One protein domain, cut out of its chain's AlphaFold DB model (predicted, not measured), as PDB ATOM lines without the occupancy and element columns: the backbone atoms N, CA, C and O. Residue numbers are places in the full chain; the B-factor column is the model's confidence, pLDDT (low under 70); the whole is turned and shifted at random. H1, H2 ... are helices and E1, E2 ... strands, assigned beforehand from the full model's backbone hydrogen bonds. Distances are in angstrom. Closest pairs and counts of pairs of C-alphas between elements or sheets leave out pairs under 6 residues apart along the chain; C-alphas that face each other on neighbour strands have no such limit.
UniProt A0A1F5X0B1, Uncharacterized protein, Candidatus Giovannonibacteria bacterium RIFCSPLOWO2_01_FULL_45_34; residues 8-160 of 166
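AT A GLANCE: This is residues 8 to 160 of the 166 residues of an uncharacterized protein of Candidatus Giovannonibacteria bacterium RIFCSPLOWO2_01_FULL_45_34 (UniProt A0A1F5X0B1). A long, strongly twisted antiparallel meander, E1 to E4, is folded into an arch where E2 bends sharply: E1, the first part of E2 and E5 make one leg, the last part of E2 with E3 and E4 the other. H1 packs on the first leg, with the small hairpin E6 and E7 on another side of H1 and the short H2 at the far end. The printed part has 153 residues with two named helices and seven named strands, and along the chain H1 comes between E4 and E5 and H2 comes after E7; the five-strand sheet is branched and mixed, with E1 and E2, E2 and E3, and E3 and E4 antiparallel neighbours and E2 and E5 parallel ones. The class is mixed, helices and strands, with under half of the residues, 67, in named elements. The whole is compact, with a radius of gyration of the C-alphas of 16.5 A and spans of 51 by 44 by 29 A.

HOW THE PARTS SIT: E1, residues 8 to 16, and E2, residues 28 to 45, form an antiparallel hairpin at 146 degrees, with N 11 and O 36 2.9 A apart. E2 bends by 87 degrees at residue 41. E3, residues 59 to 65, is its antiparallel neighbour on the other side from E1, with N 44 and O 60 at 2.9 A. E4, residues 70 to 73, forms a hairpin with E3, with N 63 and O 71 at 2.8 A. H1, residues 108 to 119, is on this sheet at a height of 7.0 A, over E5, residues 124 to 128, and slantwise to it at 41 degrees on the local plane. The closest C-alphas of H1 and E1 are those of Leu 11 and Ala 108, 5.5 A. E5 is parallel to E2, with N 32 and O 127 at 2.8 A. E6, residues 140 to 143, and E7, residues 148 to 151, form a hairpin, with N 141 and O 150 at 2.8 A. The closest C-alphas of H1 and E7 are those of Val 109 and Tyr 149, 5.3 A. H2, residues 157 to 160, is apart from H1. In H1 every O i to N i+4 pair is within hydrogen-bond range; H2 is too short for such a pair.

IN THESE COORDINATES: E1 begins at C-alpha 8 (113.651, 172.771, 127.011) and is 24.8 A long. E2 is 37.1 A long, E3 18.6 A and H1 16.6 A. E2 ends at C-alpha 45 (114.423, 164.938, 109.715), and H2 ends at C-alpha 160 (108.076, 151.876, 129.598).

THE WHOLE: The C-alphas farthest apart, those of Ile 23 and Lys 54, are 51.7 A apart. The printed part has no cut. The long links are E1 to E2, E2 to E3, E4 to H1 and E5 to E6. The mean pLDDT of the printed part is 78.2, with 33 residues under 70, among them residues 16 to 27 and 95 to 102.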
ATOM      1  N   LYS A   8     112.433 172.320 126.334       92.00
ATOM      2  CA  LYS A   8     113.651 172.771 127.011       92.00
ATOM      3  C   LYS A   8     114.559 171.601 127.367       92.00
ATOM      4  O   LYS A   8     114.163 170.686 128.090       92.00
ATOM      5  N   VAL A   9     115.804 171.661 126.918       89.12
ATOM      6  CA  VAL A   9     116.856 170.673 127.179       89.12
ATOM      7  C   VAL A   9     117.948 171.326 128.016       89.12
ATOM      8  O   VAL A   9     118.366 172.442 127.723       89.12
ATOM      9  N   CYS A  10     118.410 170.643 129.059       89.56
ATOM     10  CA  CYS A  10     119.535 171.109 129.862       89.56
ATOM     11  C   CYS A  10     120.842 170.490 129.358       89.56
ATOM     12  O   CYS A  10     120.960 169.262 129.275       89.56
ATOM     13  N   LEU A  11     121.806 171.345 129.021       88.88
ATOM     14  CA  LEU A  11     123.150 170.970 128.597       88.88
ATOM     15  C   LEU A  11     124.174 171.408 129.649       88.88
ATOM     16  O   LEU A  11     124.071 172.501 130.209       88.88
ATOM     17  N   TRP A  12     125.185 170.574 129.884       85.62
ATOM     18  CA  TRP A  12     126.225 170.804 130.881       85.62
ATOM     19  C   TRP A  12     127.637 170.715 130.329       85.62
ATOM     20  O   TRP A  12     128.012 169.767 129.636       85.62
ATOM     21  N   GLN A  13     128.462 171.659 130.762       82.94
ATOM     22  CA  GLN A  13     129.905 171.529 130.714       82.94
ATOM     23  C   GLN A  13     130.310 170.804 131.969       82.94
ATOM     24  O   GLN A  13     130.105 171.315 133.067       82.94
ATOM     25  N   ILE A  14     130.867 169.615 131.802       79.50
ATOM     26  CA  ILE A  14     131.319 168.834 132.938       79.50
ATOM     27  C   ILE A  14     132.831 168.706 132.934       79.50
ATOM     28  O   ILE A  14     133.451 168.509 131.888       79.50
ATOM     29  N   GLN A  15     133.401 168.753 134.127       76.75
ATOM     30  CA  GLN A  15     134.751 168.311 134.401       76.75
ATOM     31  C   GLN A  15     134.668 167.026 135.216       76.75
ATOM     32  O   GLN A  15     134.047 166.967 136.278       76.75
ATOM     33  N   TYR A  16     135.291 165.971 134.696       67.00
ATOM     34  CA  TYR A  16     135.491 164.757 135.471       67.00
ATOM     35  C   TYR A  16     136.637 164.999 136.443       67.00
ATOM     36  O   TYR A  16     137.799 165.048 136.037       67.00
ATOM     37  N   GLU A  17     136.324 165.109 137.727       60.72
ATOM     38  CA  GLU A  17     137.337 164.951 138.757       60.72
ATOM     39  C   GLU A  17     137.595 163.448 138.913       60.72
ATOM     40  O   GLU A  17     136.801 162.710 139.498       60.72
ATOM     41  N   LYS A  18     138.696 162.945 138.343       52.25
ATOM     42  CA  LYS A  18     139.217 161.641 138.767       52.25
ATOM     43  C   LYS A  18     139.815 161.830 140.157       52.25
ATOM     44  O   LYS A  18     140.995 162.146 140.271       52.25
ATOM     45  N   GLN A  19     139.019 161.647 141.207       49.56
ATOM     46  CA  GLN A  19     139.580 161.528 142.549       49.56
ATOM     47  C   GLN A  19     140.288 160.173 142.663       49.56
ATOM     48  O   GLN A  19     139.659 159.122 142.742       49.56
ATOM     49  N   PHE A  20     141.620 160.218 142.633       42.66
ATOM     50  CA  PHE A  20     142.522 159.114 142.970       42.66
ATOM     51  C   PHE A  20     142.834 159.070 144.479       42.66
ATOM     52  O   PHE A  20     143.874 158.541 144.858       42.66
ATOM     53  N   ASP A  21     141.960 159.595 145.345       39.44
ATOM     54  CA  ASP A  21     142.198 159.577 146.791       39.44
ATOM     55  C   ASP A  21     141.403 158.473 147.496       39.44
ATOM     56  O   ASP A  21     140.174 158.421 147.549       39.44
ATOM     57  N   SER A  22     142.183 157.550 148.036       41.84
ATOM     58  CA  SER A  22     141.886 156.192 148.469       41.84
ATOM     59  C   SER A  22     141.116 156.063 149.792       41.84
ATOM     60  O   SER A  22     141.317 155.086 150.510       41.84
ATOM     61  N   ILE A  23     140.231 157.006 150.150       46.28
ATOM     62  CA  ILE A  23     139.563 156.980 151.474       46.28
ATOM     63  C   ILE A  23     138.032 157.204 151.429       46.28
ATOM     64  O   ILE A  23     137.338 156.778 152.349       46.28
ATOM     65  N   PHE A  24     137.452 157.733 150.343       43.75
ATOM     66  CA  PHE A  24     135.987 157.873 150.194       43.75
ATOM     67  C   PHE A  24     135.451 157.003 149.052       43.75
ATOM     68  O   PHE A  24     135.210 157.457 147.940       43.75
ATOM     69  N   LEU A  25     135.271 155.715 149.340       45.38
ATOM     70  CA  LEU A  25     135.063 154.663 148.340       45.38
ATOM     71  C   LEU A  25     133.753 154.695 147.530       45.38
ATOM     72  O   LEU A  25     133.605 153.834 146.675       45.38
ATOM     73  N   ASN A  26     132.814 155.628 147.732       52.94
ATOM     74  CA  ASN A  26     131.458 155.455 147.182       52.94
ATOM     75  C   ASN A  26     130.794 156.693 146.554       52.94
ATOM     76  O   ASN A  26     129.602 156.619 146.281       52.94
ATOM     77  N   SER A  27     131.478 157.817 146.305       61.88
ATOM     78  CA  SER A  27     130.820 158.961 145.641       61.88
ATOM     79  C   SER A  27     131.673 159.586 144.542       61.88
ATOM     80  O   SER A  27     132.617 160.322 144.822       61.88
ATOM     81  N   VAL A  28     131.306 159.336 143.286       72.56
ATOM     82  CA  VAL A  28     131.795 160.091 142.130       72.56
ATOM     83  C   VAL A  28     131.143 161.469 142.158       72.56
ATOM     84  O   VAL A  28     129.918 161.589 142.221       72.56
ATOM     85  N   LYS A  29     131.958 162.523 142.101       77.50
ATOM     86  CA  LYS A  29     131.475 163.891 141.911       77.50
ATOM     87  C   LYS A  29     131.670 164.299 140.461       77.50
ATOM     88  O   LYS A  29     132.757 164.165 139.904       77.50
ATOM     89  N   LEU A  30     130.600 164.784 139.847       79.81
ATOM     90  CA  LEU A  30     130.649 165.388 138.522       79.81
ATOM     91  C   LEU A  30     130.523 166.892 138.687       79.81
ATOM     92  O   LEU A  30     129.463 167.376 139.087       79.81
ATOM     93  N   HIS A  31     131.602 167.606 138.384       84.50
ATOM     94  CA  HIS A  31     131.626 169.057 138.468       84.50
ATOM     95  C   HIS A  31     130.991 169.642 137.216       84.50
ATOM     96  O   HIS A  31     131.483 169.420 136.109       84.50
ATOM     97  N   VAL A  32     129.888 170.359 137.391       84.62
ATOM     98  CA  VAL A  32     129.203 171.090 136.330       84.62
ATOM     99  C   VAL A  32     129.712 172.525 136.340       84.62
ATOM    100  O   VAL A  32     129.319 173.316 137.191       84.62
ATOM    101  N   LEU A  33     130.585 172.819 135.378       82.44
ATOM    102  CA  LEU A  33     131.236 174.119 135.189       82.44
ATOM    103  C   LEU A  33     130.304 175.156 134.562       82.44
ATOM    104  O   LEU A  33     130.450 176.358 134.739       82.44
ATOM    105  N   LYS A  34     129.363 174.685 133.743       83.38
ATOM    106  CA  LYS A  34     128.384 175.534 133.076       83.38
ATOM    107  C   LYS A  34     127.122 174.748 132.814       83.38
ATOM    108  O   LYS A  34     127.179 173.609 132.354       83.38
ATOM    109  N   GLU A  35     125.995 175.393 133.054       87.69
ATOM    110  CA  GLU A  35     124.674 174.910 132.689       87.69
ATOM    111  C   GLU A  35     124.039 175.876 131.701       87.69
ATOM    112  O   GLU A  35     124.125 177.089 131.887       87.69
ATOM    113  N   VAL A  36     123.423 175.330 130.649       89.62
ATOM    114  CA  VAL A  36     122.634 176.114 129.701       89.62
ATOM    115  C   VAL A  36     121.323 175.406 129.408       89.62
ATOM    116  O   VAL A  36     121.304 174.247 128.978       89.62
ATOM    117  N   ILE A  37     120.219 176.129 129.593       92.25
ATOM    118  CA  ILE A  37     118.907 175.693 129.122       92.25
ATOM    119  C   ILE A  37     118.716 176.089 127.663       92.25
ATOM    120  O   ILE A  37     118.602 177.266 127.329       92.25
ATOM    121  N   VAL A  38     118.632 175.085 126.796       92.00
ATOM    122  CA  VAL A  38     118.384 175.235 125.364       92.00
ATOM    123  C   VAL A  38     116.912 174.983 125.074       92.00
ATOM    124  O   VAL A  38     116.390 173.905 125.349       92.00
ATOM    125  N   THR A  39     116.234 175.965 124.486       95.00
ATOM    126  CA  THR A  39     114.876 175.792 123.958       95.00
ATOM    127  C   THR A  39     114.970 175.360 122.501       95.00
ATOM    128  O   THR A  39     115.519 176.094 121.682       95.00
ATOM    129  N   ILE A  40     114.446 174.181 122.163       93.44
ATOM    130  CA  ILE A  40     114.446 173.674 120.786       93.44
ATOM    131  C   ILE A  40     113.603 174.606 119.921       93.44
ATOM    132  O   ILE A  40     112.401 174.750 120.134       93.44
ATOM    133  N   SER A  41     114.233 175.242 118.943       96.25
ATOM    134  CA  SER A  41     113.600 176.196 118.036       96.25
ATOM    135  C   SER A  41     113.233 175.551 116.708       96.25
ATOM    136  O   SER A  41     112.246 175.937 116.093       96.25
ATOM    137  N   GLU A  42     113.998 174.551 116.272       95.12
ATOM    138  CA  GLU A  42     113.787 173.883 114.996       95.12
ATOM    139  C   GLU A  42     114.107 172.385 115.090       95.12
ATOM    140  O   GLU A  42     115.017 171.957 115.804       95.12
ATOM    141  N   ILE A  43     113.361 171.585 114.326       92.38
ATOM    142  CA  ILE A  43     113.584 170.147 114.177       92.38
ATOM    143  C   ILE A  43     113.581 169.819 112.692       92.38
ATOM    144  O   ILE A  43     112.650 170.175 111.970       92.38
ATOM    145  N   LYS A  44     114.606 169.095 112.253       90.62
ATOM    146  CA  LYS A  44     114.717 168.545 110.905       90.62
ATOM    147  C   LYS A  44     114.768 167.025 110.977       90.62
ATOM    148  O   LYS A  44     115.307 166.445 111.915       90.62
ATOM    149  N   THR A  45     114.236 166.373 109.958       86.38
ATOM    150  CA  THR A  45     114.423 164.938 109.715       86.38
ATOM    151  C   THR A  45     115.010 164.759 108.330       86.38
ATOM    152  O   THR A  45     114.800 165.602 107.459       86.38
ATOM    153  N   GLY A  46     115.697 163.647 108.103       85.69
ATOM    154  CA  GLY A  46     116.228 163.334 106.784       85.69
ATOM    155  C   GLY A  46     117.562 164.002 106.459       85.69
ATOM    156  O   GLY A  46     117.944 164.025 105.290       85.69
ATOM    157  N   VAL A  47     118.271 164.499 107.480       88.81
ATOM    158  CA  VAL A  47     119.672 164.926 107.364       88.81
ATOM    159  C   VAL A  47     120.509 163.767 106.823       88.81
ATOM    160  O   VAL A  47     120.278 162.603 107.165       88.81
ATOM    161  N   PHE A  48     121.448 164.081 105.935       90.31
ATOM    162  CA  PHE A  48     122.303 163.082 105.314       90.31
ATOM    163  C   PHE A  48     123.392 162.620 106.277       90.31
ATOM    164  O   PHE A  48     123.974 163.409 107.021       90.31
ATOM    165  N   GLY A  49     123.665 161.321 106.243       87.75
ATOM    166  CA  GLY A  49     124.828 160.754 106.893       87.75
ATOM    167  C   GLY A  49     126.130 161.287 106.280       87.75
ATOM    168  O   GLY A  49     126.228 161.398 105.055       87.75
ATOM    169  N   GLU A  50     127.110 161.610 107.122       88.44
ATOM    170  CA  GLU A  50     128.412 162.180 106.744       88.44
ATOM    171  C   GLU A  50     129.179 161.334 105.721       88.44
ATOM    172  O   GLU A  50     129.783 161.880 104.798       88.44
ATOM    173  N   PHE A  51     129.151 160.008 105.858       87.12
ATOM    174  CA  PHE A  51     129.927 159.091 105.017       87.12
ATOM    175  C   PHE A  51     129.099 158.417 103.921       87.12
ATOM    176  O   PHE A  51     129.559 158.211 102.800       87.12
ATOM    177  N   SER A  52     127.876 158.021 104.248       88.06
ATOM    178  CA  SER A  52     126.973 157.274 103.376       88.06
ATOM    179  C   SER A  52     126.199 158.174 102.420       88.06
ATOM    180  O   SER A  52     125.676 157.670 101.423       88.06
ATOM    181  N   ASN A  53     126.085 159.471 102.738       86.06
ATOM    182  CA  ASN A  53     125.225 160.439 102.057       86.06
ATOM    183  C   ASN A  53     123.774 159.941 101.893       86.06
ATOM    184  O   ASN A  53     123.065 160.293 100.950       86.06
ATOM    185  N   LYS A  54     123.329 159.062 102.796       88.81
ATOM    186  CA  LYS A  54     121.950 158.580 102.859       88.81
ATOM    187  C   LYS A  54     121.200 159.370 103.913       88.81
ATOM    188  O   LYS A  54     121.735 159.672 104.972       88.81
ATOM    189  N   SER A  55     119.947 159.681 103.614       87.69
ATOM    190  CA  SER A  55     119.051 160.348 104.551       87.69
ATOM    191  C   SER A  55     118.820 159.466 105.785       87.69
ATOM    192  O   SER A  55     118.514 158.278 105.649       87.69
ATOM    193  N   VAL A  56     118.971 160.037 106.982       84.00
ATOM    194  CA  VAL A  56     118.731 159.359 108.262       84.00
ATOM    195  C   VAL A  56     117.361 159.773 108.801       84.00
ATOM    196  O   VAL A  56     116.995 160.946 108.796       84.00
ATOM    197  N   SER A  57     116.584 158.809 109.297       81.06
ATOM    198  CA  SER A  57     115.237 159.052 109.839       81.06
ATOM    199  C   SER A  57     115.219 159.725 111.219       81.06
ATOM    200  O   SER A  57     114.146 160.012 111.749       81.06
ATOM    201  N   ALA A  58     116.385 159.960 111.819       83.31
ATOM    202  CA  ALA A  58     116.515 160.558 113.138       83.31
ATOM    203  C   ALA A  58     116.329 162.085 113.101       83.31
ATOM    204  O   ALA A  58     116.472 162.731 112.061       83.31
ATOM    205  N   GLN A  59     115.977 162.655 114.256       86.62
ATOM    206  CA  GLN A  59     115.778 164.092 114.400       86.62
ATOM    207  C   GLN A  59     117.102 164.812 114.617       86.62
ATOM    208  O   GLN A  59     117.843 164.533 115.560       86.62
ATOM    209  N   SER A  60     117.325 165.794 113.766       89.00
ATOM    210  CA  SER A  60     118.312 166.839 113.923       89.00
ATOM    211  C   SER A  60     117.657 168.052 114.581       89.00
ATOM    212  O   SER A  60     116.503 168.374 114.285       89.00
ATOM    213  N   LEU A  61     118.358 168.695 115.512       90.19
ATOM    214  CA  LEU A  61     117.790 169.738 116.364       90.19
ATOM    215  C   LEU A  61     118.605 171.016 116.236       90.19
ATOM    216  O   LEU A  61     119.831 170.980 116.192       90.19
ATOM    217  N   ARG A  62     117.923 172.151 116.282       92.88
ATOM    218  CA  ARG A  62     118.534 173.429 116.622       92.88
ATOM    219  C   ARG A  62     117.716 174.054 117.734       92.88
ATOM    220  O   ARG A  62     116.488 173.967 117.750       92.88
ATOM    221  N   GLY A  63     118.400 174.657 118.686       92.62
ATOM    222  CA  GLY A  63     117.791 175.388 119.774       92.62
ATOM    223  C   GLY A  63     118.547 176.660 120.093       92.62
ATOM    224  O   GLY A  63     119.666 176.880 119.627       92.62
ATOM    225  N   VAL A  64     117.910 177.493 120.904       94.06
ATOM    226  CA  VAL A  64     118.477 178.737 121.412       94.06
ATOM    227  C   VAL A  64     118.650 178.598 122.916       94.06
ATOM    228  O   VAL A  64     117.699 178.259 123.628       94.06
ATOM    229  N   GLY A  65     119.877 178.804 123.384       92.31
ATOM    230  CA  GLY A  65     120.199 178.841 124.804       92.31
ATOM    231  C   GLY A  65     119.595 180.061 125.485       92.31
ATOM    232  O   GLY A  65     119.350 181.090 124.854       92.31
ATOM    233  N   GLU A  66     119.412 179.988 126.798       92.50
ATOM    234  CA  GLU A  66     119.071 181.164 127.608       92.50
ATOM    235  C   GLU A  66     120.149 182.263 127.561       92.50
ATOM    236  O   GLU A  66     119.863 183.421 127.848       92.50
ATOM    237  N   ASP A  67     121.364 181.919 127.126       88.06
ATOM    238  CA  ASP A  67     122.446 182.862 126.844       88.06
ATOM    239  C   ASP A  67     122.369 183.509 125.443       88.06
ATOM    240  O   ASP A  67     123.269 184.251 125.054       88.06
ATOM    241  N   GLY A  68     121.298 183.243 124.686       89.19
ATOM    242  CA  GLY A  68     120.999 183.857 123.391       89.19
ATOM    243  C   GLY A  68     121.703 183.229 122.186       89.19
ATOM    244  O   GLY A  68     121.470 183.661 121.059       89.19
ATOM    245  N   ASN A  69     122.539 182.212 122.386       89.56
ATOM    246  CA  ASN A  69     123.293 181.583 121.303       89.56
ATOM    247  C   ASN A  69     122.587 180.350 120.736       89.56
ATOM    248  O   ASN A  69     121.759 179.716 121.396       89.56
ATOM    249  N   PHE A  70     122.982 179.965 119.524       90.19
ATOM    250  CA  PHE A  70     122.515 178.736 118.898       90.19
ATOM    251  C   PHE A  70     123.258 177.507 119.413       90.19
ATOM    252  O   PHE A  70     124.474 177.515 119.602       90.19
ATOM    253  N   TYR A  71     122.488 176.440 119.575       89.56
ATOM    254  CA  TYR A  71     122.944 175.097 119.881       89.56
ATOM    255  C   TYR A  71     122.351 174.161 118.845       89.56
ATOM    256  O   TYR A  71     121.159 174.217 118.550       89.56
ATOM    257  N   GLU A  72     123.176 173.295 118.289       89.88
ATOM    258  CA  GLU A  72     122.794 172.430 117.180       89.88
ATOM    259  C   GLU A  72     123.081 170.986 117.535       89.88
ATOM    260  O   GLU A  72     124.047 170.713 118.224       89.88
ATOM    261  N   LYS A  73     122.258 170.054 117.073       88.00
ATOM    262  CA  LYS A  73     122.471 168.618 117.200       88.00
ATOM    263  C   LYS A  73     122.294 168.006 115.822       88.00
ATOM    264  O   LYS A  73     121.165 167.918 115.344       88.00
ATOM    265  N   HIS A  74     123.395 167.595 115.196       87.00
ATOM    266  CA  HIS A  74     123.402 167.003 113.847       87.00
ATOM    267  C   HIS A  74     122.730 167.872 112.779       87.00
ATOM    268  O   HIS A  74     121.974 167.367 111.948       87.00
ATOM    269  N   TRP A  75     122.909 169.193 112.846       88.44
ATOM    270  CA  TRP A  75     122.094 170.130 112.071       88.44
ATOM    271  C   TRP A  75     122.244 169.994 110.553       88.44
ATOM    272  O   TRP A  75     121.244 169.938 109.836       88.44
ATOM    273  N   GLU A  76     123.486 169.884 110.087       86.88
ATOM    274  CA  GLU A  76     123.819 169.806 108.659       86.88
ATOM    275  C   GLU A  76     124.195 168.385 108.212       86.88
ATOM    276  O   GLU A  76     123.968 168.013 107.062       86.88
ATOM    277  N   SER A  77     124.727 167.566 109.121       87.56
ATOM    278  CA  SER A  77     125.162 166.198 108.837       87.56
ATOM    279  C   SER A  77     124.962 165.275 110.038       87.56
ATOM    280  O   SER A  77     125.003 165.702 111.197       87.56
ATOM    281  N   TRP A  78     124.723 163.991 109.758       86.56
ATOM    282  CA  TRP A  78     124.599 162.948 110.773       86.56
ATOM    283  C   TRP A  78     125.862 162.073 110.804       86.56
ATOM    284  O   TRP A  78     126.104 161.344 109.843       86.56
ATOM    285  N   PRO A  79     126.643 162.059 111.896       83.94
ATOM    286  CA  PRO A  79     127.766 161.143 112.037       83.94
ATOM    287  C   PRO A  79     127.238 159.712 112.164       83.94
ATOM    288  O   PRO A  79     126.639 159.354 113.178       83.94
ATOM    289  N   GLU A  80     127.441 158.859 111.158       76.75
ATOM    290  CA  GLU A  80     126.881 157.496 111.171       76.75
ATOM    291  C   GLU A  80     127.513 156.564 112.209       76.75
ATOM    292  O   GLU A  80     126.982 155.487 112.474       76.75
ATOM    293  N   SER A  81     128.620 156.974 112.831       74.00
ATOM    294  CA  SER A  81     129.160 156.314 114.023       74.00
ATOM    295  C   SER A  81     128.239 156.454 115.241       74.00
ATOM    296  O   SER A  81     128.367 155.684 116.194       74.00
ATOM    297  N   GLN A  82     127.306 157.412 115.224       71.50
ATOM    298  CA  GLN A  82     126.344 157.622 116.294       71.50
ATOM    299  C   GLN A  82     125.049 156.854 116.034       71.50
ATOM    300  O   GLN A  82     124.381 157.016 115.010       71.50
ATOM    301  N   LEU A  83     124.690 156.013 117.007       62.75
ATOM    302  CA  LEU A  83     123.421 155.296 117.021       62.75
ATOM    303  C   LEU A  83     122.248 156.281 117.154       62.75
ATOM    304  O   LEU A  83     122.398 157.391 117.659       62.75
ATOM    305  N   GLN A  84     121.050 155.842 116.754       56.56
ATOM    306  CA  GLN A  84     119.802 156.613 116.913       56.56
ATOM    307  C   GLN A  84     119.508 156.986 118.379       56.56
ATOM    308  O   GLN A  84     118.754 157.924 118.648       56.56
ATOM    309  N   ASP A  85     120.117 156.259 119.316       51.53
ATOM    310  CA  ASP A  85     120.036 156.509 120.743       51.53
ATOM    311  C   ASP A  85     121.222 157.370 121.206       51.53
ATOM    312  O   ASP A  85     122.296 156.866 121.516       51.53
ATOM    313  N   PHE A  86     120.983 158.682 121.251       56.53
ATOM    314  CA  PHE A  86     121.560 159.638 122.205       56.53
ATOM    315  C   PHE A  86     123.026 159.433 122.596       56.53
ATOM    316  O   PHE A  86     123.332 158.823 123.622       56.53
ATOM    317  N   ILE A  87     123.920 160.044 121.823       58.28
ATOM    318  CA  ILE A  87     125.312 160.289 122.214       58.28
ATOM    319  C   ILE A  87     125.496 161.811 122.406       58.28
ATOM    320  O   ILE A  87     124.548 162.577 122.220       58.28
ATOM    321  N   ASP A  88     126.665 162.236 122.887       61.34
ATOM    322  CA  ASP A  88     127.114 163.619 123.110       61.34
ATOM    323  C   ASP A  88     127.117 164.450 121.800       61.34
ATOM    324  O   ASP A  88     128.172 164.790 121.268       61.34
ATOM    325  N   SER A  89     125.948 164.701 121.204       69.88
ATOM    326  CA  SER A  89     125.865 165.141 119.803       69.88
ATOM    327  C   SER A  89     125.489 166.588 119.557       69.88
ATOM    328  O   SER A  89     125.296 166.981 118.403       69.88
ATOM    329  N   TRP A  90     125.344 167.376 120.616       82.00
ATOM    330  CA  TRP A  90     125.271 168.814 120.414       82.00
ATOM    331  C   TRP A  90     126.612 169.323 119.842       82.00
ATOM    332  O   TRP A  90     127.675 168.746 120.068       82.00
ATOM    333  N   SER A  91     126.574 170.369 119.035       77.56
ATOM    334  CA  SER A  91     127.760 171.021 118.512       77.56
ATOM    335  C   SER A  91     128.430 171.757 119.659       77.56
ATOM    336  O   SER A  91     127.794 172.555 120.350       77.56
ATOM    337  N   ILE A  92     129.718 171.479 119.847       75.38
ATOM    338  CA  ILE A  92     130.543 172.193 120.811       75.38
ATOM    339  C   ILE A  92     130.642 173.650 120.366       75.38
ATOM    340  O   ILE A  92     130.988 173.925 119.215       75.38
ATOM    341  N   ARG A  93     130.340 174.579 121.271       74.69
ATOM    342  CA  ARG A  93     130.477 176.013 121.010       74.69
ATOM    343  C   ARG A  93     131.881 176.473 121.387       74.69
ATOM    344  O   ARG A  93     132.466 175.913 122.310       74.69
ATOM    345  N   ASP A  94     132.414 177.460 120.671       71.00
ATOM    346  CA  ASP A  94     133.637 178.171 121.052       71.00
ATOM    347  C   ASP A  94     133.283 179.576 121.551       71.00
ATOM    348  O   ASP A  94     132.990 180.452 120.739       71.00
ATOM    349  N   ASP A  95     133.266 179.796 122.868       67.75
ATOM    350  CA  ASP A  95     133.043 181.139 123.437       67.75
ATOM    351  C   ASP A  95     134.346 181.946 123.644       67.75
ATOM    352  O   ASP A  95     134.330 182.984 124.309       67.75
ATOM    353  N   GLY A  96     135.476 181.530 123.058       59.75
ATOM    354  CA  GLY A  96     136.728 182.297 123.036       59.75
ATOM    355  C   GLY A  96     137.755 181.951 124.131       59.75
ATOM    356  O   GLY A  96     137.714 180.890 124.747       59.75
ATOM    357  N   ASN A  97     138.759 182.829 124.307       43.66
ATOM    358  CA  ASN A  97     140.062 182.567 124.960       43.66
ATOM    359  C   ASN A  97     140.032 181.800 126.306       43.66
ATOM    360  O   ASN A  97     139.383 182.218 127.259       43.66
ATOM    361  N   GLY A  98     140.871 180.756 126.407       50.78
ATOM    362  CA  GLY A  98     141.122 179.936 127.605       50.78
ATOM    363  C   GLY A  98     141.661 178.537 127.251       50.78
ATOM    364  O   GLY A  98     141.847 178.233 126.076       50.78
ATOM    365  N   ASP A  99     141.895 177.662 128.232       51.22
ATOM    366  CA  ASP A  99     142.152 176.224 127.981       51.22
ATOM    367  C   ASP A  99     140.845 175.431 127.770       51.22
ATOM    368  O   ASP A  99     140.853 174.299 127.291       51.22
ATOM    369  N   SER A 100     139.700 176.057 128.052       55.38
ATOM    370  CA  SER A 100     138.346 175.499 127.927       55.38
ATOM    371  C   SER A 100     137.550 176.139 126.785       55.38
ATOM    372  O   SER A 100     136.343 176.316 126.905       55.38
ATOM    373  N   ARG A 101     138.227 176.516 125.689       56.59
ATOM    374  CA  ARG A 101     137.619 177.284 124.577       56.59
ATOM    375  C   ARG A 101     136.438 176.578 123.946       56.59
ATOM    376  O   ARG A 101     135.539 177.242 123.479       56.59
ATOM    377  N   PHE A 102     136.446 175.248 123.950       63.19
ATOM    378  CA  PHE A 102     135.418 174.403 123.360       63.19
ATOM    379  C   PHE A 102     134.551 173.796 124.479       63.19
ATOM    380  O   PHE A 102     135.060 173.063 125.329       63.19
ATOM    381  N   TRP A 103     133.247 174.105 124.492       71.25
ATOM    382  CA  TRP A 103     132.324 173.817 125.592       71.25
ATOM    383  C   TRP A 103     131.041 173.113 125.125       71.25
ATOM    384  O   TRP A 103     130.378 173.554 124.189       71.25
ATOM    385  N   ILE A 104     130.697 172.068 125.893       64.06
ATOM    386  CA  ILE A 104     129.462 171.262 125.952       64.06
ATOM    387  C   ILE A 104     129.066 170.539 124.662       64.06
ATOM    388  O   ILE A 104     128.737 171.182 123.674       64.06
ATOM    389  N   PRO A 105     128.890 169.203 124.742       65.56
ATOM    390  CA  PRO A 105     127.582 168.713 124.331       65.56
ATOM    391  C   PRO A 105     127.099 167.526 125.148       65.56
ATOM    392  O   PRO A 105     126.695 166.501 124.602       65.56
ATOM    393  N   LYS A 106     127.131 167.657 126.474       79.50
ATOM    394  CA  LYS A 106     126.527 166.652 127.332       79.50
ATOM    395  C   LYS A 106     125.186 167.123 127.848       79.50
ATOM    396  O   LYS A 106     125.084 168.126 128.544       79.50
ATOM    397  N   GLU A 107     124.150 166.379 127.509       83.00
ATOM    398  CA  GLU A 107     122.827 166.586 128.075       83.00
ATOM    399  C   GLU A 107     122.808 166.126 129.535       83.00
ATOM    400  O   GLU A 107     123.285 165.035 129.853       83.00
ATOM    401  N   ALA A 108     122.223 166.923 130.423       85.88
ATOM    402  CA  ALA A 108     122.194 166.652 131.857       85.88
ATOM    403  C   ALA A 108     121.601 165.274 132.204       85.88
ATOM    404  O   ALA A 108     122.160 164.512 133.001       85.88
ATOM    405  N   VAL A 109     120.502 164.917 131.531       85.00
ATOM    406  CA  VAL A 109     119.844 163.609 131.652       85.00
ATOM    407  C   VAL A 109     120.798 162.479 131.269       85.00
ATOM    408  O   VAL A 109     120.889 161.472 131.974       85.00
ATOM    409  N   TYR A 110     121.515 162.639 130.155       82.88
ATOM    410  CA  TYR A 110     122.461 161.644 129.669       82.88
ATOM    411  C   TYR A 110     123.653 161.491 130.617       82.88
ATOM    412  O   TYR A 110     123.975 160.365 130.994       82.88
ATOM    413  N   VAL A 111     124.263 162.600 131.052       81.00
ATOM    414  CA  VAL A 111     125.395 162.601 131.994       81.00
ATOM    415  C   VAL A 111     125.047 161.815 133.245       81.00
ATOM    416  O   VAL A 111     125.748 160.858 133.583       81.00
ATOM    417  N   TYR A 112     123.946 162.184 133.904       83.00
ATOM    418  CA  TYR A 112     123.530 161.530 135.136       83.00
ATOM    419  C   TYR A 112     123.296 160.037 134.910       83.00
ATOM    420  O   TYR A 112     123.901 159.197 135.574       83.00
ATOM    421  N   ASN A 113     122.476 159.689 133.915       82.81
ATOM    422  CA  ASN A 113     122.104 158.303 133.649       82.81
ATOM    423  C   ASN A 113     123.304 157.437 133.223       82.81
ATOM    424  O   ASN A 113     123.362 156.257 133.577       82.81
ATOM    425  N   SER A 114     124.252 157.996 132.464       80.31
ATOM    426  CA  SER A 114     125.465 157.299 132.028       80.31
ATOM    427  C   SER A 114     126.389 157.013 133.207       80.31
ATOM    428  O   SER A 114     126.886 155.895 133.345       80.31
ATOM    429  N   VAL A 115     126.610 157.997 134.080       78.00
ATOM    430  CA  VAL A 115     127.543 157.837 135.202       78.00
ATOM    431  C   VAL A 115     126.923 157.020 136.339       78.00
ATOM    432  O   VAL A 115     127.605 156.154 136.887       78.00
ATOM    433  N   SER A 116     125.624 157.184 136.610       80.38
ATOM    434  CA  SER A 116     124.850 156.315 137.513       80.38
ATOM    435  C   SER A 116     124.896 154.848 137.057       80.38
ATOM    436  O   SER A 116     125.141 153.949 137.858       80.38
ATOM    437  N   ARG A 117     124.790 154.572 135.746       80.00
ATOM    438  CA  ARG A 117     124.945 153.204 135.209       80.00
ATOM    439  C   ARG A 117     126.329 152.605 135.486       80.00
ATOM    440  O   ARG A 117     126.417 151.398 135.685       80.00
ATOM    441  N   GLN A 118     127.389 153.408 135.440       78.00
ATOM    442  CA  GLN A 118     128.766 152.931 135.615       78.00
ATOM    443  C   GLN A 118     129.142 152.721 137.086       78.00
ATOM    444  O   GLN A 118     129.888 151.795 137.382       78.00
ATOM    445  N   ASN A 119     128.627 153.557 137.992       76.00
ATOM    446  CA  ASN A 119     129.073 153.604 139.392       76.00
ATOM    447  C   ASN A 119     128.008 153.132 140.396       76.00
ATOM    448  O   ASN A 119     128.310 152.938 141.569       76.00
ATOM    449  N   GLY A 120     126.775 152.908 139.939       72.88
ATOM    450  CA  GLY A 120     125.621 152.583 140.771       72.88
ATOM    451  C   GLY A 120     124.763 153.817 141.099       72.88
ATOM    452  O   GLY A 120     125.279 154.935 141.121       72.88
ATOM    453  N   PRO A 121     123.457 153.622 141.372       66.81
ATOM    454  CA  PRO A 121     122.486 154.705 141.574       66.81
ATOM    455  C   PRO A 121     122.873 155.667 142.708       66.81
ATOM    456  O   PRO A 121     122.905 156.878 142.533       66.81
ATOM    457  N   ASN A 122     123.333 155.128 143.838       65.75
ATOM    458  CA  ASN A 122     123.588 155.916 145.048       65.75
ATOM    459  C   ASN A 122     125.016 156.477 145.155       65.75
ATOM    460  O   ASN A 122     125.393 156.983 146.210       65.75
ATOM    461  N   ALA A 123     125.831 156.338 144.106       67.56
ATOM    462  CA  ALA A 123     127.260 156.637 144.155       67.56
ATOM    463  C   ALA A 123     127.645 157.925 143.415       67.56
ATOM    464  O   ALA A 123     128.815 158.121 143.090       67.56
ATOM    465  N   LEU A 124     126.680 158.792 143.098       74.69
ATOM    466  CA  LEU A 124     126.906 159.968 142.263       74.69
ATOM    467  C   LEU A 124     126.341 161.235 142.898       74.69
ATOM    468  O   LEU A 124     125.227 161.253 143.413       74.69
ATOM    469  N   THR A 125     127.080 162.334 142.792       77.69
ATOM    470  CA  THR A 125     126.537 163.667 143.058       77.69
ATOM    471  C   THR A 125     127.004 164.635 141.983       77.69
ATOM    472  O   THR A 125     128.198 164.760 141.705       77.69
ATOM    473  N   LEU A 126     126.047 165.319 141.366       79.69
ATOM    474  CA  LEU A 126     126.315 166.455 140.494       79.69
ATOM    475  C   LEU A 126     126.556 167.667 141.373       79.69
ATOM    476  O   LEU A 126     125.702 167.991 142.193       79.69
ATOM    477  N   VAL A 127     127.701 168.316 141.221       86.06
ATOM    478  CA  VAL A 127     128.061 169.489 142.015       86.06
ATOM    479  C   VAL A 127     128.307 170.669 141.087       86.06
ATOM    480  O   VAL A 127     128.971 170.522 140.063       86.06
ATOM    481  N   GLY A 128     127.738 171.826 141.414       82.00
ATOM    482  CA  GLY A 128     128.052 173.077 140.723       82.00
ATOM    483  C   GLY A 128     129.375 173.675 141.209       82.00
ATOM    484  O   GLY A 128     130.006 173.149 142.129       82.00
ATOM    485  N   ASP A 129     129.755 174.824 140.657       76.25
ATOM    486  CA  ASP A 129     131.003 175.529 141.004       76.25
ATOM    487  C   ASP A 129     131.135 175.901 142.493       76.25
ATOM    488  O   ASP A 129     132.241 176.029 143.015       76.25
ATOM    489  N   SER A 130     130.018 176.039 143.213       79.12
ATOM    490  CA  SER A 130     129.994 176.297 144.661       79.12
ATOM    491  C   SER A 130     130.160 175.039 145.526       79.12
ATOM    492  O   SER A 130     130.120 175.129 146.753       79.12
ATOM    493  N   GLY A 131     130.295 173.857 144.914       75.38
ATOM    494  CA  GLY A 131     130.320 172.563 145.603       75.38
ATOM    495  C   GLY A 131     128.947 172.072 146.080       75.38
ATOM    496  O   GLY A 131     128.860 171.025 146.720       75.38
ATOM    497  N   ILE A 132     127.876 172.811 145.774       83.62
ATOM    498  CA  ILE A 132     126.495 172.456 146.118       83.62
ATOM    499  C   ILE A 132     125.949 171.462 145.092       83.62
ATOM    500  O   ILE A 132     126.230 171.578 143.897       83.62
ATOM    501  N   THR A 133     125.148 170.501 145.558       84.50
ATOM    502  CA  THR A 133     124.439 169.564 144.686       84.50
ATOM    503  C   THR A 133     123.491 170.298 143.746       84.50
ATOM    504  O   THR A 133     122.719 171.151 144.183       84.50
ATOM    505  N   ILE A 134     123.521 169.944 142.465       85.00
ATOM    506  CA  ILE A 134     122.597 170.486 141.470       85.00
ATOM    507  C   ILE A 134     121.788 169.374 140.806       85.00
ATOM    508  O   ILE A 134     122.239 168.235 140.695       85.00
ATOM    509  N   GLU A 135     120.599 169.725 140.332       87.75
ATOM    510  CA  GLU A 135     119.720 168.837 139.575       87.75
ATOM    511  C   GLU A 135     119.581 169.339 138.130       87.75
ATOM    512  O   GLU A 135     119.607 170.554 137.905       87.75
ATOM    513  N   PRO A 136     119.403 168.440 137.141       87.94
ATOM    514  CA  PRO A 136     119.016 168.821 135.789       87.94
ATOM    515  C   PRO A 136     117.787 169.733 135.774       87.94
ATOM    516  O   PRO A 136     116.730 169.387 136.299       87.94
ATOM    517  N   LYS A 137     117.905 170.870 135.092       90.12
ATOM    518  CA  LYS A 137     116.794 171.799 134.845       90.12
ATOM    519  C   LYS A 137     116.139 171.572 133.470       90.12
ATOM    520  O   LYS A 137     116.475 170.641 132.740       90.12
ATOM    521  N   GLY A 138     115.194 172.440 133.100       86.88
ATOM    522  CA  GLY A 138     114.479 172.394 131.816       86.88
ATOM    523  C   GLY A 138     113.243 171.494 131.855       86.88
ATOM    524  O   GLY A 138     112.631 171.315 132.908       86.88
ATOM    525  N   ASP A 139     112.860 170.917 130.715       89.25
ATOM    526  CA  ASP A 139     111.786 169.921 130.656       89.25
ATOM    527  C   ASP A 139     112.345 168.543 131.007       89.25
ATOM    528  O   ASP A 139     112.335 167.616 130.197       89.25
ATOM    529  N   VAL A 140     112.871 168.421 132.223       87.75
ATOM    530  CA  VAL A 140     113.429 167.197 132.794       87.75
ATOM    531  C   VAL A 140     112.647 166.844 134.057       87.75
ATOM    532  O   VAL A 140     112.264 167.709 134.838       87.75
ATOM    533  N   VAL A 141     112.366 165.558 134.230       89.50
ATOM    534  CA  VAL A 141     111.674 164.982 135.381       89.50
ATOM    535  C   VAL A 141     112.489 163.820 135.927       89.50
ATOM    536  O   VAL A 141     113.090 163.050 135.171       89.50
ATOM    537  N   TYR A 142     112.504 163.692 137.247       88.44
ATOM    538  CA  TYR A 142     113.177 162.606 137.941       88.44
ATOM    539  C   TYR A 142     112.220 161.434 138.181       88.44
ATOM    540  O   TYR A 142     111.061 161.613 138.555       88.44
ATOM    541  N   CYS A 143     112.702 160.216 137.952       86.50
ATOM    542  CA  CYS A 143     111.993 158.985 138.263       86.50
ATOM    543  C   CYS A 143     112.611 158.328 139.496       86.50
ATOM    544  O   CYS A 143     113.597 157.604 139.378       86.50
ATOM    545  N   GLU A 144     111.962 158.492 140.648       85.38
ATOM    546  CA  GLU A 144     112.405 157.905 141.922       85.38
ATOM    547  C   GLU A 144     112.536 156.375 141.860       85.38
ATOM    548  O   GLU A 144     113.493 155.805 142.370       85.38
ATOM    549  N   LYS A 145     111.608 155.690 141.172       84.31
ATOM    550  CA  LYS A 145     111.583 154.217 141.089       84.31
ATOM    551  C   LYS A 145     112.846 153.620 140.464       84.31
ATOM    552  O   LYS A 145     113.220 152.499 140.799       84.31
ATOM    553  N   HIS A 146     113.434 154.317 139.497       82.25
ATOM    554  CA  HIS A 146     114.583 153.814 138.745       82.25
ATOM    555  C   HIS A 146     115.824 154.689 138.913       82.25
ATOM    556  O   HIS A 146     116.800 154.414 138.218       82.25
ATOM    557  N   ASP A 147     115.758 155.707 139.780       80.69
ATOM    558  CA  ASP A 147     116.794 156.716 140.021       80.69
ATOM    559  C   ASP A 147     117.410 157.240 138.717       80.69
ATOM    560  O   ASP A 147     118.583 157.041 138.394       80.69
ATOM    561  N   ARG A 148     116.546 157.813 137.874       84.25
ATOM    562  CA  ARG A 148     116.921 158.296 136.541       84.25
ATOM    563  C   ARG A 148     116.159 159.543 136.174       84.25
ATOM    564  O   ARG A 148     114.957 159.639 136.420       84.25
ATOM    565  N   TYR A 149     116.829 160.429 135.459       86.50
ATOM    566  CA  TYR A 149     116.171 161.546 134.802       86.50
ATOM    567  C   TYR A 149     115.636 161.141 133.426       86.50
ATOM    568  O   TYR A 149     116.174 160.256 132.750       86.50
ATOM    569  N   SER A 150     114.566 161.804 133.006       85.94
ATOM    570  CA  SER A 150     113.971 161.716 131.670       85.94
ATOM    571  C   SER A 150     113.353 163.058 131.294       85.94
ATOM    572  O   SER A 150     113.013 163.836 132.176       85.94
ATOM    573  N   HIS A 151     113.154 163.343 130.010       84.06
ATOM    574  CA  HIS A 151     112.417 164.552 129.631       84.06
ATOM    575  C   HIS A 151     110.928 164.479 130.006       84.06
ATOM    576  O   HIS A 151     110.353 163.394 129.987       84.06
ATOM    577  N   ARG A 152     110.308 165.627 130.319       79.81
ATOM    578  CA  ARG A 152     108.956 165.776 130.905       79.81
ATOM    579  C   ARG A 152     107.852 164.981 130.195       79.81
ATOM    580  O   ARG A 152     107.037 164.360 130.869       79.81
ATOM    581  N   ASP A 153     107.881 164.900 128.868       73.62
ATOM    582  CA  ASP A 153     106.872 164.169 128.077       73.62
ATOM    583  C   ASP A 153     107.252 162.711 127.788       73.62
ATOM    584  O   ASP A 153     106.630 162.006 126.987       73.62
ATOM    585  N   ASN A 154     108.295 162.216 128.451       70.88
ATOM    586  CA  ASN A 154     108.772 160.859 128.303       70.88
ATOM    587  C   ASN A 154     108.862 160.156 129.654       70.88
ATOM    588  O   ASN A 154     109.673 160.497 130.507       70.88
ATOM    589  N   LYS A 155     108.075 159.084 129.817       69.00
ATOM    590  CA  LYS A 155     108.299 158.140 130.917       69.00
ATOM    591  C   LYS A 155     109.732 157.621 130.833       69.00
ATOM    592  O   LYS A 155     110.217 157.331 129.734       69.00
ATOM    593  N   CYS A 156     110.355 157.438 131.993       76.06
ATOM    594  CA  CYS A 156     111.658 156.802 132.087       76.06
ATOM    595  C   CYS A 156     111.672 155.492 131.273       76.06
ATOM    596  O   CYS A 156     110.685 154.753 131.277       76.06
ATOM    597  N   PHE A 157     112.759 155.193 130.554       70.44
ATOM    598  CA  PHE A 157     112.821 154.023 129.663       70.44
ATOM    599  C   PHE A 157     112.422 152.720 130.385       70.44
ATOM    600  O   PHE A 157     111.574 151.971 129.911       70.44
ATOM    601  N   PHE A 158     112.924 152.522 131.604       72.75
ATOM    602  CA  PHE A 158     112.623 151.362 132.457       72.75
ATOM    603  C   PHE A 158     111.184 151.334 132.991       72.75
ATOM    604  O   PHE A 158     110.685 150.291 133.390       72.75
ATOM    605  N   CYS A 159     110.489 152.469 132.970       78.06
ATOM    606  CA  CYS A 159     109.066 152.565 133.273       78.06
ATOM    607  C   CYS A 159     108.203 152.144 132.074       78.06
ATOM    608  O   CYS A 159     107.023 151.847 132.252       78.06
ATOM    609  N   ARG A 160     108.760 152.208 130.856       71.69
ATOM    610  CA  ARG A 160     108.076 151.876 129.598       71.69
ATOM    611  C   ARG A 160     108.237 150.416 129.214       71.69
ATOM    612  O   ARG A 160     107.313 149.864 128.633       71.69
TER     613      ARG A 160